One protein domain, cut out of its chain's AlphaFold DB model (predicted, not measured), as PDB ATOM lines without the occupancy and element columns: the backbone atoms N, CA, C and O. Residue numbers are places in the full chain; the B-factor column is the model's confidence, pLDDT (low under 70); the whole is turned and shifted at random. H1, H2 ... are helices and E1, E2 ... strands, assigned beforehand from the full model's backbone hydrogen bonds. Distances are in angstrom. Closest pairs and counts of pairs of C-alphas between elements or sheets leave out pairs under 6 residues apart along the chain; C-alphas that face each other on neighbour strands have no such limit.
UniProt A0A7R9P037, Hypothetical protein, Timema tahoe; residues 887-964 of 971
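AT A GLANCE: This is residues 887 to 964 of the 971 residues of the protein "Hypothetical protein" of Timema tahoe (UniProt A0A7R9P037). A long, twisted ribbon of two antiparallel strands, E1 and E5, makes the length of this domain, with a small head of three short strands, E2, E3 and E4, at one end and the shorter strand E6 beside E5 toward the other. One short helix, H1, packs across E5 partway along the ribbon. The printed part has 78 residues, with six named strands and then one named helix in the order E1, E2, E3, E4, E5, E6, H1; the class is mostly strand. The two sheets, in the orders E1 - E5 - E6 and E2 - E3 - E4, are antiparallel throughout. The whole is only just loose, close to extended, with a radius of gyration of the C-alphas of 17.0 A, and it is a rod with spans of 53 by 21 by 19 A.

IN THESE COORDINATES: E1, residues 887 to 902, begins with C-alpha 887 at (112.782, 142.503, 150.211), bends by 88 degrees at residue 890 and measures 33.5 A from first to last C-alpha. E2, residues 910 to 912, and E3, residues 918 to 920, are each 6.5 A long, and E4, residues 925 to 927, is 5.8 A long. E5, residues 929 to 940, is 34.3 A long and starts with C-alpha 929 at (119.218, 116.748, 167.950). E6, residues 949 to 953, is 12.8 A long. H1, residues 956 to 963, is 10.4 A long and ends with C-alpha 963 at (119.512, 128.538, 154.773).

HOW THE PARTS SIT: E5 is the inner strand of the larger sheet. E1 and E5 are antiparallel at 166 degrees, with N 901 and O 930 2.8 A apart and N 887 and O 940 3.0 A apart, both within hydrogen-bond range. E5 and E6 form a hairpin, with N 939 and O 950 at 2.8 A. H1 is on this sheet at a height of 8.5 A, over E5 and across the strands, at 80 degrees to E5 on the local plane; their closest C-alphas are those of Met 933 and Gln 956, 6.1 A apart. Every O i to N i+4 pair in H1 is within hydrogen-bond range. E2, E3 and E4 form a meander, each strand the antiparallel neighbour of the one before, with two hairpins; N 911 and O 919 are 2.9 A apart, and N 920 and O 925 3.0 A. E4 runs on into E5 across a break of one residue, at 49 degrees. H1 and E3 are apart.

THE WHOLE: The two C-alphas farthest apart are those of Pro 914 and Pro 945, at 54.1 A. The printed part has no cut, and no link is long. The mean pLDDT of the printed part is 93.9, and no printed residue is under 70.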
ATOM      1  N   ASN A 887     111.340 142.721 150.258       91.19
ATOM      2  CA  ASN A 887     112.782 142.503 150.211       91.19
ATOM      3  C   ASN A 887     113.360 142.567 151.627       91.19
ATOM      4  O   ASN A 887     113.128 143.538 152.352       91.19
ATOM      5  N   VAL A 888     114.142 141.560 152.018       93.12
ATOM      6  CA  VAL A 888     114.934 141.620 153.252       93.12
ATOM      7  C   VAL A 888     116.032 142.671 153.068       93.12
ATOM      8  O   VAL A 888     116.889 142.529 152.203       93.12
ATOM      9  N   VAL A 889     115.986 143.733 153.871       95.25
ATOM     10  CA  VAL A 889     116.950 144.850 153.861       95.25
ATOM     11  C   VAL A 889     117.956 144.789 155.010       95.25
ATOM     12  O   VAL A 889     118.908 145.562 155.035       95.25
ATOM     13  N   GLY A 890     117.766 143.880 155.965       95.12
ATOM     14  CA  GLY A 890     118.710 143.650 157.053       95.12
ATOM     15  C   GLY A 890     118.301 142.479 157.939       95.12
ATOM     16  O   GLY A 890     117.163 142.014 157.896       95.12
ATOM     17  N   VAL A 891     119.228 142.025 158.775       96.50
ATOM     18  CA  VAL A 891     119.025 140.955 159.760       96.50
ATOM     19  C   VAL A 891     119.209 141.547 161.153       96.50
ATOM     20  O   VAL A 891     120.123 142.339 161.363       96.50
ATOM     21  N   ASP A 892     118.357 141.186 162.114       96.75
ATOM     22  CA  ASP A 892     118.612 141.505 163.519       96.75
ATOM     23  C   ASP A 892     119.502 140.426 164.144       96.75
ATOM     24  O   ASP A 892     119.021 139.422 164.681       96.75
ATOM     25  N   GLU A 893     120.812 140.662 164.079       94.69
ATOM     26  CA  GLU A 893     121.858 139.808 164.653       94.69
ATOM     27  C   GLU A 893     121.616 139.471 166.133       94.69
ATOM     28  O   GLU A 893     121.919 138.362 166.566       94.69
ATOM     29  N   ALA A 894     120.988 140.363 166.914       94.19
ATOM     30  CA  ALA A 894     120.681 140.102 168.322       94.19
ATOM     31  C   ALA A 894     119.595 139.023 168.522       94.19
ATOM     32  O   ALA A 894     119.388 138.550 169.640       94.19
ATOM     33  N   THR A 895     118.898 138.639 167.449       93.88
ATOM     34  CA  THR A 895     117.892 137.565 167.425       93.88
ATOM     35  C   THR A 895     118.300 136.357 166.587       93.88
ATOM     36  O   THR A 895     117.538 135.390 166.556       93.88
ATOM     37  N   ALA A 896     119.468 136.407 165.937       95.19
ATOM     38  CA  ALA A 896     120.013 135.359 165.084       95.19
ATOM     39  C   ALA A 896     120.779 134.330 165.932       95.19
ATOM     40  O   ALA A 896     121.979 134.456 166.163       95.19
ATOM     41  N   PHE A 897     120.078 133.313 166.433       95.38
ATOM     42  CA  PHE A 897     120.688 132.251 167.237       95.38
ATOM     43  C   PHE A 897     120.073 130.886 166.928       95.38
ATOM     44  O   PHE A 897     118.894 130.776 166.602       95.38
ATOM     45  N   ALA A 898     120.892 129.843 167.045       95.81
ATOM     46  CA  ALA A 898     120.513 128.454 166.821       95.81
ATOM     47  C   ALA A 898     120.907 127.602 168.035       95.81
ATOM     48  O   ALA A 898     121.942 127.851 168.658       95.81
ATOM     49  N   TRP A 899     120.081 126.619 168.388       95.81
ATOM     50  CA  TRP A 899     120.296 125.744 169.539       95.81
ATOM     51  C   TRP A 899     119.767 124.327 169.277       95.81
ATOM     52  O   TRP A 899     118.762 124.161 168.581       95.81
ATOM     53  N   PRO A 900     120.420 123.287 169.819       96.31
ATOM     54  CA  PRO A 900     119.929 121.924 169.698       96.31
ATOM     55  C   PRO A 900     118.713 121.691 170.611       96.31
ATOM     56  O   PRO A 900     118.684 122.123 171.764       96.31
ATOM     57  N   SER A 901     117.732 120.942 170.115       97.19
ATOM     58  CA  SER A 901     116.604 120.409 170.877       97.19
ATOM     59  C   SER A 901     116.466 118.897 170.665       97.19
ATOM     60  O   SER A 901     116.957 118.323 169.690       97.19
ATOM     61  N   CYS A 902     115.821 118.212 171.609       97.38
ATOM     62  CA  CYS A 902     115.551 116.777 171.518       97.38
ATOM     63  C   CYS A 902     114.624 116.451 170.336       97.38
ATOM     64  O   CYS A 902     113.465 116.868 170.358       97.38
ATOM     65  N   ALA A 903     115.057 115.606 169.393       96.31
ATOM     66  CA  ALA A 903     114.225 115.211 168.250       96.31
ATOM     67  C   ALA A 903     112.899 114.512 168.619       96.31
ATOM     68  O   ALA A 903     111.962 114.533 167.830       96.31
ATOM     69  N   LEU A 904     112.799 113.905 169.810       95.94
ATOM     70  CA  LEU A 904     111.608 113.159 170.247       95.94
ATOM     71  C   LEU A 904     110.591 113.999 171.037       95.94
ATOM     72  O   LEU A 904     109.390 113.781 170.920       95.94
ATOM     73  N   CYS A 905     111.050 114.930 171.881       96.25
ATOM     74  CA  CYS A 905     110.174 115.702 172.780       96.25
ATOM     75  C   CYS A 905     110.399 117.226 172.746       96.25
ATOM     76  O   CYS A 905     109.924 117.919 173.651       96.25
ATOM     77  N   ASN A 906     111.134 117.725 171.740       95.75
ATOM     78  CA  ASN A 906     111.514 119.129 171.497       95.75
ATOM     79  C   ASN A 906     112.006 119.877 172.754       95.75
ATOM     80  O   ASN A 906     111.794 121.073 172.928       95.75
ATOM     81  N   ASN A 907     112.628 119.145 173.680       96.19
ATOM     82  CA  ASN A 907     113.192 119.696 174.902       96.19
ATOM     83  C   ASN A 907     114.560 120.318 174.604       96.19
ATOM     84  O   ASN A 907     115.450 119.632 174.107       96.19
ATOM     85  N   GLU A 908     114.715 121.587 174.959       95.88
ATOM     86  CA  GLU A 908     115.927 122.393 174.752       95.88
ATOM     87  C   GLU A 908     116.987 122.134 175.837       95.88
ATOM     88  O   GLU A 908     118.170 122.394 175.646       95.88
ATOM     89  N   LEU A 909     116.574 121.584 176.986       95.44
ATOM     90  CA  LEU A 909     117.463 121.232 178.094       95.44
ATOM     91  C   LEU A 909     118.110 119.862 177.854       95.44
ATOM     92  O   LEU A 909     117.727 118.856 178.461       95.44
ATOM     93  N   LEU A 910     119.068 119.845 176.931       96.88
ATOM     94  CA  LEU A 910     119.931 118.710 176.622       96.88
ATOM     95  C   LEU A 910     121.205 118.740 177.477       96.88
ATOM     96  O   LEU A 910     121.781 119.802 177.707       96.88
ATOM     97  N   ALA A 911     121.662 117.570 177.915       96.62
ATOM     98  CA  ALA A 911     122.973 117.385 178.526       96.62
ATOM     99  C   ALA A 911     123.940 116.801 177.487       96.62
ATOM    100  O   ALA A 911     123.634 115.784 176.866       96.62
ATOM    101  N   GLU A 912     125.096 117.430 177.284       96.31
ATOM    102  CA  GLU A 912     126.145 116.899 176.409       96.31
ATOM    103  C   GLU A 912     126.906 115.774 177.126       96.31
ATOM    104  O   GLU A 912     127.358 115.935 178.262       96.31
ATOM    105  N   LEU A 913     127.013 114.616 176.475       96.19
ATOM    106  CA  LEU A 913     127.781 113.464 176.942       96.19
ATOM    107  C   LEU A 913     129.244 113.560 176.459       96.19
ATOM    108  O   LEU A 913     129.517 114.224 175.458       96.19
ATOM    109  N   PRO A 914     130.204 112.860 177.103       95.88
ATOM    110  CA  PRO A 914     131.628 112.923 176.738       95.88
ATOM    111  C   PRO A 914     131.958 112.522 175.289       95.88
ATOM    112  O   PRO A 914     133.037 112.834 174.790       95.88
ATOM    113  N   ASP A 915     131.041 111.828 174.616       94.88
ATOM    114  CA  ASP A 915     131.136 111.371 173.228       94.88
ATOM    115  C   ASP A 915     130.482 112.335 172.212       94.88
ATOM    116  O   ASP A 915     130.310 111.974 171.048       94.88
ATOM    117  N   ARG A 916     130.129 113.558 172.643       93.38
ATOM    118  CA  ARG A 916     129.409 114.591 171.870       93.38
ATOM    119  C   ARG A 916     127.984 114.211 171.452       93.38
ATOM    120  O   ARG A 916     127.407 114.865 170.584       93.38
ATOM    121  N   ARG A 917     127.384 113.177 172.051       94.94
ATOM    122  CA  ARG A 917     125.941 112.927 171.922       94.94
ATOM    123  C   ARG A 917     125.169 113.729 172.965       94.94
ATOM    124  O   ARG A 917     125.691 114.067 174.024       94.94
ATOM    125  N   TYR A 918     123.896 113.998 172.688       97.12
ATOM    126  CA  TYR A 918     123.029 114.743 173.596       97.12
ATOM    127  C   TYR A 918     122.026 113.818 174.290       97.12
ATOM    128  O   TYR A 918     121.251 113.103 173.651       97.12
ATOM    129  N   PHE A 919     122.028 113.851 175.620       97.38
ATOM    130  CA  PHE A 919     121.059 113.174 176.469       97.38
ATOM    131  C   PHE A 919     119.900 114.115 176.806       97.38
ATOM    132  O   PHE A 919     120.098 115.230 177.295       97.38
ATOM    133  N   CYS A 920     118.668 113.672 176.563       98.12
ATOM    134  CA  CYS A 920     117.481 114.448 176.891       98.12
ATOM    135  C   CYS A 920     116.888 114.014 178.235       98.12
ATOM    136  O   CYS A 920     116.182 113.008 178.308       98.12
ATOM    137  N   ASN A 921     117.055 114.843 179.269       96.25
ATOM    138  CA  ASN A 921     116.527 114.588 180.618       96.25
ATOM    139  C   ASN A 921     115.005 114.340 180.664       96.25
ATOM    140  O   ASN A 921     114.531 113.618 181.532       96.25
ATOM    141  N   LYS A 922     114.231 114.922 179.732       96.75
ATOM    142  CA  LYS A 922     112.769 114.738 179.645       96.75
ATOM    143  C   LYS A 922     112.365 113.414 178.986       96.75
ATOM    144  O   LYS A 922     111.333 112.856 179.338       96.75
ATOM    145  N   CYS A 923     113.150 112.944 178.019       96.50
ATOM    146  CA  CYS A 923     112.882 111.712 177.273       96.50
ATOM    147  C   CYS A 923     113.645 110.492 177.835       96.50
ATOM    148  O   CYS A 923     113.378 109.374 177.412       96.50
ATOM    149  N   GLY A 924     114.608 110.687 178.745       96.06
ATOM    150  CA  GLY A 924     115.425 109.615 179.333       96.06
ATOM    151  C   GLY A 924     116.382 108.926 178.352       96.06
ATOM    152  O   GLY A 924     116.935 107.880 178.676       96.06
ATOM    153  N   ALA A 925     116.573 109.491 177.158       95.50
ATOM    154  CA  ALA A 925     117.280 108.862 176.049       95.50
ATOM    155  C   ALA A 925     118.373 109.769 175.473       95.50
ATOM    156  O   ALA A 925     118.218 110.994 175.399       95.50
ATOM    157  N   THR A 926     119.451 109.144 175.005       96.62
ATOM    158  CA  THR A 926     120.417 109.761 174.091       96.62
ATOM    159  C   THR A 926     119.782 109.827 172.710       96.62
ATOM    160  O   THR A 926     119.422 108.795 172.147       96.62
ATOM    161  N   VAL A 927     119.606 111.033 172.178       92.94
ATOM    162  CA  VAL A 927     118.805 111.288 170.973       92.94
ATOM    163  C   VAL A 927     119.604 112.068 169.930       92.94
ATOM    164  O   VAL A 927     120.493 112.840 170.300       92.94
ATOM    165  N   PRO A 928     119.279 111.935 168.631       93.81
ATOM    166  CA  PRO A 928     119.661 112.958 167.667       93.81
ATOM    167  C   PRO A 928     119.022 114.299 168.055       93.81
ATOM    168  O   PRO A 928     117.944 114.354 168.660       93.81
ATOM    169  N   THR A 929     119.694 115.387 167.698       95.69
ATOM    170  CA  THR A 929     119.218 116.748 167.950       95.69
ATOM    171  C   THR A 929     118.652 117.375 166.691       95.69
ATOM    172  O   THR A 929     119.222 117.221 165.613       95.69
ATOM    173  N   ILE A 930     117.573 118.135 166.842       95.50
ATOM    174  CA  ILE A 930     117.089 119.063 165.820       95.50
ATOM    175  C   ILE A 930     117.664 120.440 166.152       95.50
ATOM    176  O   ILE A 930     117.692 120.831 167.317       95.50
ATOM    177  N   THR A 931     118.144 121.176 165.154       95.69
ATOM    178  CA  THR A 931     118.630 122.547 165.357       95.69
ATOM    179  C   THR A 931     117.463 123.522 165.237       95.69
ATOM    180  O   THR A 931     117.071 123.891 164.128       95.69
ATOM    181  N   ASN A 932     116.919 123.954 166.374       95.88
ATOM    182  CA  ASN A 932     115.989 125.079 166.425       95.88
ATOM    183  C   ASN A 932     116.751 126.382 166.144       95.88
ATOM    184  O   ASN A 932     117.927 126.518 166.486       95.88
ATOM    185  N   MET A 933     116.086 127.333 165.497       96.06
ATOM    186  CA  MET A 933     116.651 128.607 165.076       96.06
ATOM    187  C   MET A 933     115.657 129.735 165.347       96.06
ATOM    188  O   MET A 933     114.446 129.595 165.188       96.06
ATOM    189  N   SER A 934     116.191 130.886 165.726       96.38
ATOM    190  CA  SER A 934     115.486 132.159 165.765       96.38
ATOM    191  C   SER A 934     116.201 133.103 164.815       96.38
ATOM    192  O   SER A 934     117.432 133.152 164.788       96.38
ATOM    193  N   LEU A 935     115.423 133.853 164.042       96.94
ATOM    194  CA  LEU A 935     115.923 134.899 163.167       96.94
ATOM    195  C   LEU A 935     114.824 135.943 162.980       96.94
ATOM    196  O   LEU A 935     113.735 135.613 162.506       96.94
ATOM    197  N   ALA A 936     115.089 137.197 163.339       97.06
ATOM    198  CA  ALA A 936     114.275 138.314 162.886       97.06
ATOM    199  C   ALA A 936     115.004 139.082 161.783       97.06
ATOM    200  O   ALA A 936     116.213 139.304 161.841       97.06
ATOM    201  N   VAL A 937     114.247 139.496 160.775       97.06
ATOM    202  CA  VAL A 937     114.735 140.234 159.611       97.06
ATOM    203  C   VAL A 937     113.952 141.527 159.447       97.06
ATOM    204  O   VAL A 937     112.776 141.613 159.800       97.06
ATOM    205  N   TYR A 938     114.605 142.542 158.903       95.88
ATOM    206  CA  TYR A 938     113.974 143.786 158.497       95.88
ATOM    207  C   TYR A 938     113.558 143.656 157.036       95.88
ATOM    208  O   TYR A 938     114.399 143.453 156.165       95.88
ATOM    209  N   VAL A 939     112.261 143.769 156.771       95.94
ATOM    210  CA  VAL A 939     111.671 143.660 155.434       95.94
ATOM    211  C   VAL A 939     111.202 145.039 154.986       95.94
ATOM    212  O   VAL A 939     110.412 145.686 155.678       95.94
ATOM    213  N   ALA A 940     111.670 145.487 153.824       92.81
ATOM    214  CA  ALA A 940     111.089 146.619 153.118       92.81
ATOM    215  C   ALA A 940     109.960 146.121 152.207       92.81
ATOM    216  O   ALA A 940     110.108 145.139 151.477       92.81
ATOM    217  N   SER A 941     108.826 146.816 152.242       88.19
ATOM    218  CA  SER A 941     107.675 146.545 151.384       88.19
ATOM    219  C   SER A 941     107.301 147.810 150.629       88.19
ATOM    220  O   SER A 941     107.238 148.882 151.221       88.19
ATOM    221  N   LEU A 942     106.985 147.673 149.340       83.00
ATOM    222  CA  LEU A 942     106.502 148.770 148.491       83.00
ATOM    223  C   LEU A 942     105.128 149.319 148.930       83.00
ATOM    224  O   LEU A 942     104.666 150.319 148.394       83.00
ATOM    225  N   LEU A 943     104.465 148.662 149.889       84.12
ATOM    226  CA  LEU A 943     103.226 149.130 150.520       84.12
ATOM    227  C   LEU A 943     103.475 150.033 151.744       84.12
ATOM    228  O   LEU A 943     102.521 150.476 152.379       84.12
ATOM    229  N   LEU A 944     104.738 150.279 152.100       81.75
ATOM    230  CA  LEU A 944     105.149 151.146 153.202       81.75
ATOM    231  C   LEU A 944     105.837 152.409 152.660       81.75
ATOM    232  O   LEU A 944     106.417 152.367 151.574       81.75
ATOM    233  N   PRO A 945     105.840 153.524 153.414       84.62
ATOM    234  CA  PRO A 945     106.647 154.694 153.074       84.62
ATOM    235  C   PRO A 945     108.132 154.331 152.898       84.62
ATOM    236  O   PRO A 945     108.643 153.476 153.622       84.62
ATOM    237  N   LEU A 946     108.838 155.031 152.000       75.12
ATOM    238  CA  LEU A 946     110.201 154.721 151.505       75.12
ATOM    239  C   LEU A 946     111.331 154.557 152.552       75.12
ATOM    240  O   LEU A 946     112.460 154.245 152.181       75.12
ATOM    241  N   HIS A 947     111.059 154.749 153.843       78.56
ATOM    242  CA  HIS A 947     112.025 154.581 154.937       78.56
ATOM    243  C   HIS A 947     111.513 153.687 156.082       78.56
ATOM    244  O   HIS A 947     112.108 153.656 157.157       78.56
ATOM    245  N   CYS A 948     110.403 152.969 155.883       86.38
ATOM    246  CA  CYS A 948     109.820 152.080 156.883       86.38
ATOM    247  C   CYS A 948     110.171 150.614 156.586       86.38
ATOM    248  O   CYS A 948     109.686 150.035 155.617       86.38
ATOM    249  N   SER A 949     110.965 149.995 157.463       91.50
ATOM    250  CA  SER A 949     111.202 148.549 157.478       91.50
ATOM    251  C   SER A 949     110.398 147.881 158.596       91.50
ATOM    252  O   SER A 949     110.370 148.356 159.733       91.50
ATOM    253  N   ILE A 950     109.731 146.764 158.294       95.25
ATOM    254  CA  ILE A 950     109.062 145.942 159.310       95.25
ATOM    255  C   ILE A 950     110.059 144.912 159.822       95.25
ATOM    256  O   ILE A 950     110.628 144.156 159.039       95.25
ATOM    257  N   LYS A 951     110.228 144.832 161.144       96.44
ATOM    258  CA  LYS A 951     110.920 143.711 161.779       96.44
ATOM    259  C   LYS A 951     109.978 142.505 161.848       96.44
ATOM    260  O   LYS A 951     108.989 142.542 162.579       96.44
ATOM    261  N   VAL A 952     110.294 141.449 161.109       96.25
ATOM    262  CA  VAL A 952     109.539 140.191 161.037       96.25
ATOM    263  C   VAL A 952     110.364 139.088 161.689       96.25
ATOM    264  O   VAL A 952     111.512 138.880 161.305       96.25
ATOM    265  N   GLN A 953     109.800 138.371 162.661       97.44
ATOM    266  CA  GLN A 953     110.400 137.133 163.164       97.44
ATOM    267  C   GLN A 953     110.011 135.984 162.229       97.44
ATOM    268  O   GLN A 953     108.827 135.776 161.970       97.44
ATOM    269  N   LEU A 954     111.002 135.274 161.697       96.19
ATOM    270  CA  LEU A 954     110.793 134.186 160.750       96.19
ATOM    271  C   LEU A 954     110.427 132.888 161.475       96.19
ATOM    272  O   LEU A 954     110.931 132.605 162.564       96.19
ATOM    273  N   ALA A 955     109.564 132.085 160.854       96.12
ATOM    274  CA  ALA A 955     109.272 130.733 161.314       96.12
ATOM    275  C   ALA A 955     110.448 129.792 161.002       96.12
ATOM    276  O   ALA A 955     111.151 129.987 160.010       96.12
ATOM    277  N   GLN A 956     110.621 128.739 161.807       94.12
ATOM    278  CA  GLN A 956     111.686 127.738 161.644       94.12
ATOM    279  C   GLN A 956     111.771 127.197 160.207       94.12
ATOM    280  O   GLN A 956     112.855 127.131 159.637       94.12
ATOM    281  N   GLU A 957     110.632 126.856 159.602       94.44
ATOM    282  CA  GLU A 957     110.553 126.345 158.226       94.44
ATOM    283  C   GLU A 957     111.023 127.379 157.194       94.44
ATOM    284  O   GLU A 957     111.720 127.031 156.245       94.44
ATOM    285  N   THR A 958     110.722 128.665 157.405       94.12
ATOM    286  CA  THR A 958     111.214 129.760 156.558       94.12
ATOM    287  C   THR A 958     112.720 129.952 156.713       94.12
ATOM    288  O   THR A 958     113.410 130.155 155.720       94.12
ATOM    289  N   ILE A 959     113.251 129.856 157.937       94.81
ATOM    290  CA  ILE A 959     114.697 129.939 158.190       94.81
ATOM    291  C   ILE A 959     115.414 128.768 157.505       94.81
ATOM    292  O   ILE A 959     116.389 128.982 156.791       94.81
ATOM    293  N   LEU A 960     114.896 127.544 157.646       92.62
ATOM    294  CA  LEU A 960     115.426 126.367 156.956       92.62
ATOM    295  C   LEU A 960     115.334 126.512 155.431       92.62
ATOM    296  O   LEU A 960     116.305 126.204 154.750       92.62
ATOM    297  N   GLY A 961     114.228 127.029 154.891       93.19
ATOM    298  CA  GLY A 961     114.074 127.282 153.453       93.19
ATOM    299  C   GLY A 961     115.012 128.361 152.895       93.19
ATOM    300  O   GLY A 961     115.381 128.288 151.729       93.19
ATOM    301  N   LEU A 962     115.429 129.331 153.716       89.06
ATOM    302  CA  LEU A 962     116.415 130.360 153.350       89.06
ATOM    303  C   LEU A 962     117.870 129.890 153.498       89.06
ATOM    304  O   LEU A 962     118.733 130.353 152.757       89.06
ATOM    305  N   LEU A 963     118.157 129.024 154.477       86.94
ATOM    306  CA  LEU A 963     119.512 128.538 154.773       86.94
ATOM    307  C   LEU A 963     119.873 127.239 154.052       86.94
ATOM    308  O   LEU A 963     121.059 126.951 153.890       86.94
ATOM    309  N   THR A 964     118.887 126.447 153.631       86.00
ATOM    310  CA  THR A 964     119.133 125.315 152.737       86.00
ATOM    311  C   THR A 964     119.577 125.902 151.401       86.00
ATOM    312  O   THR A 964     118.775 126.593 150.769       86.00
TER     313      THR A 964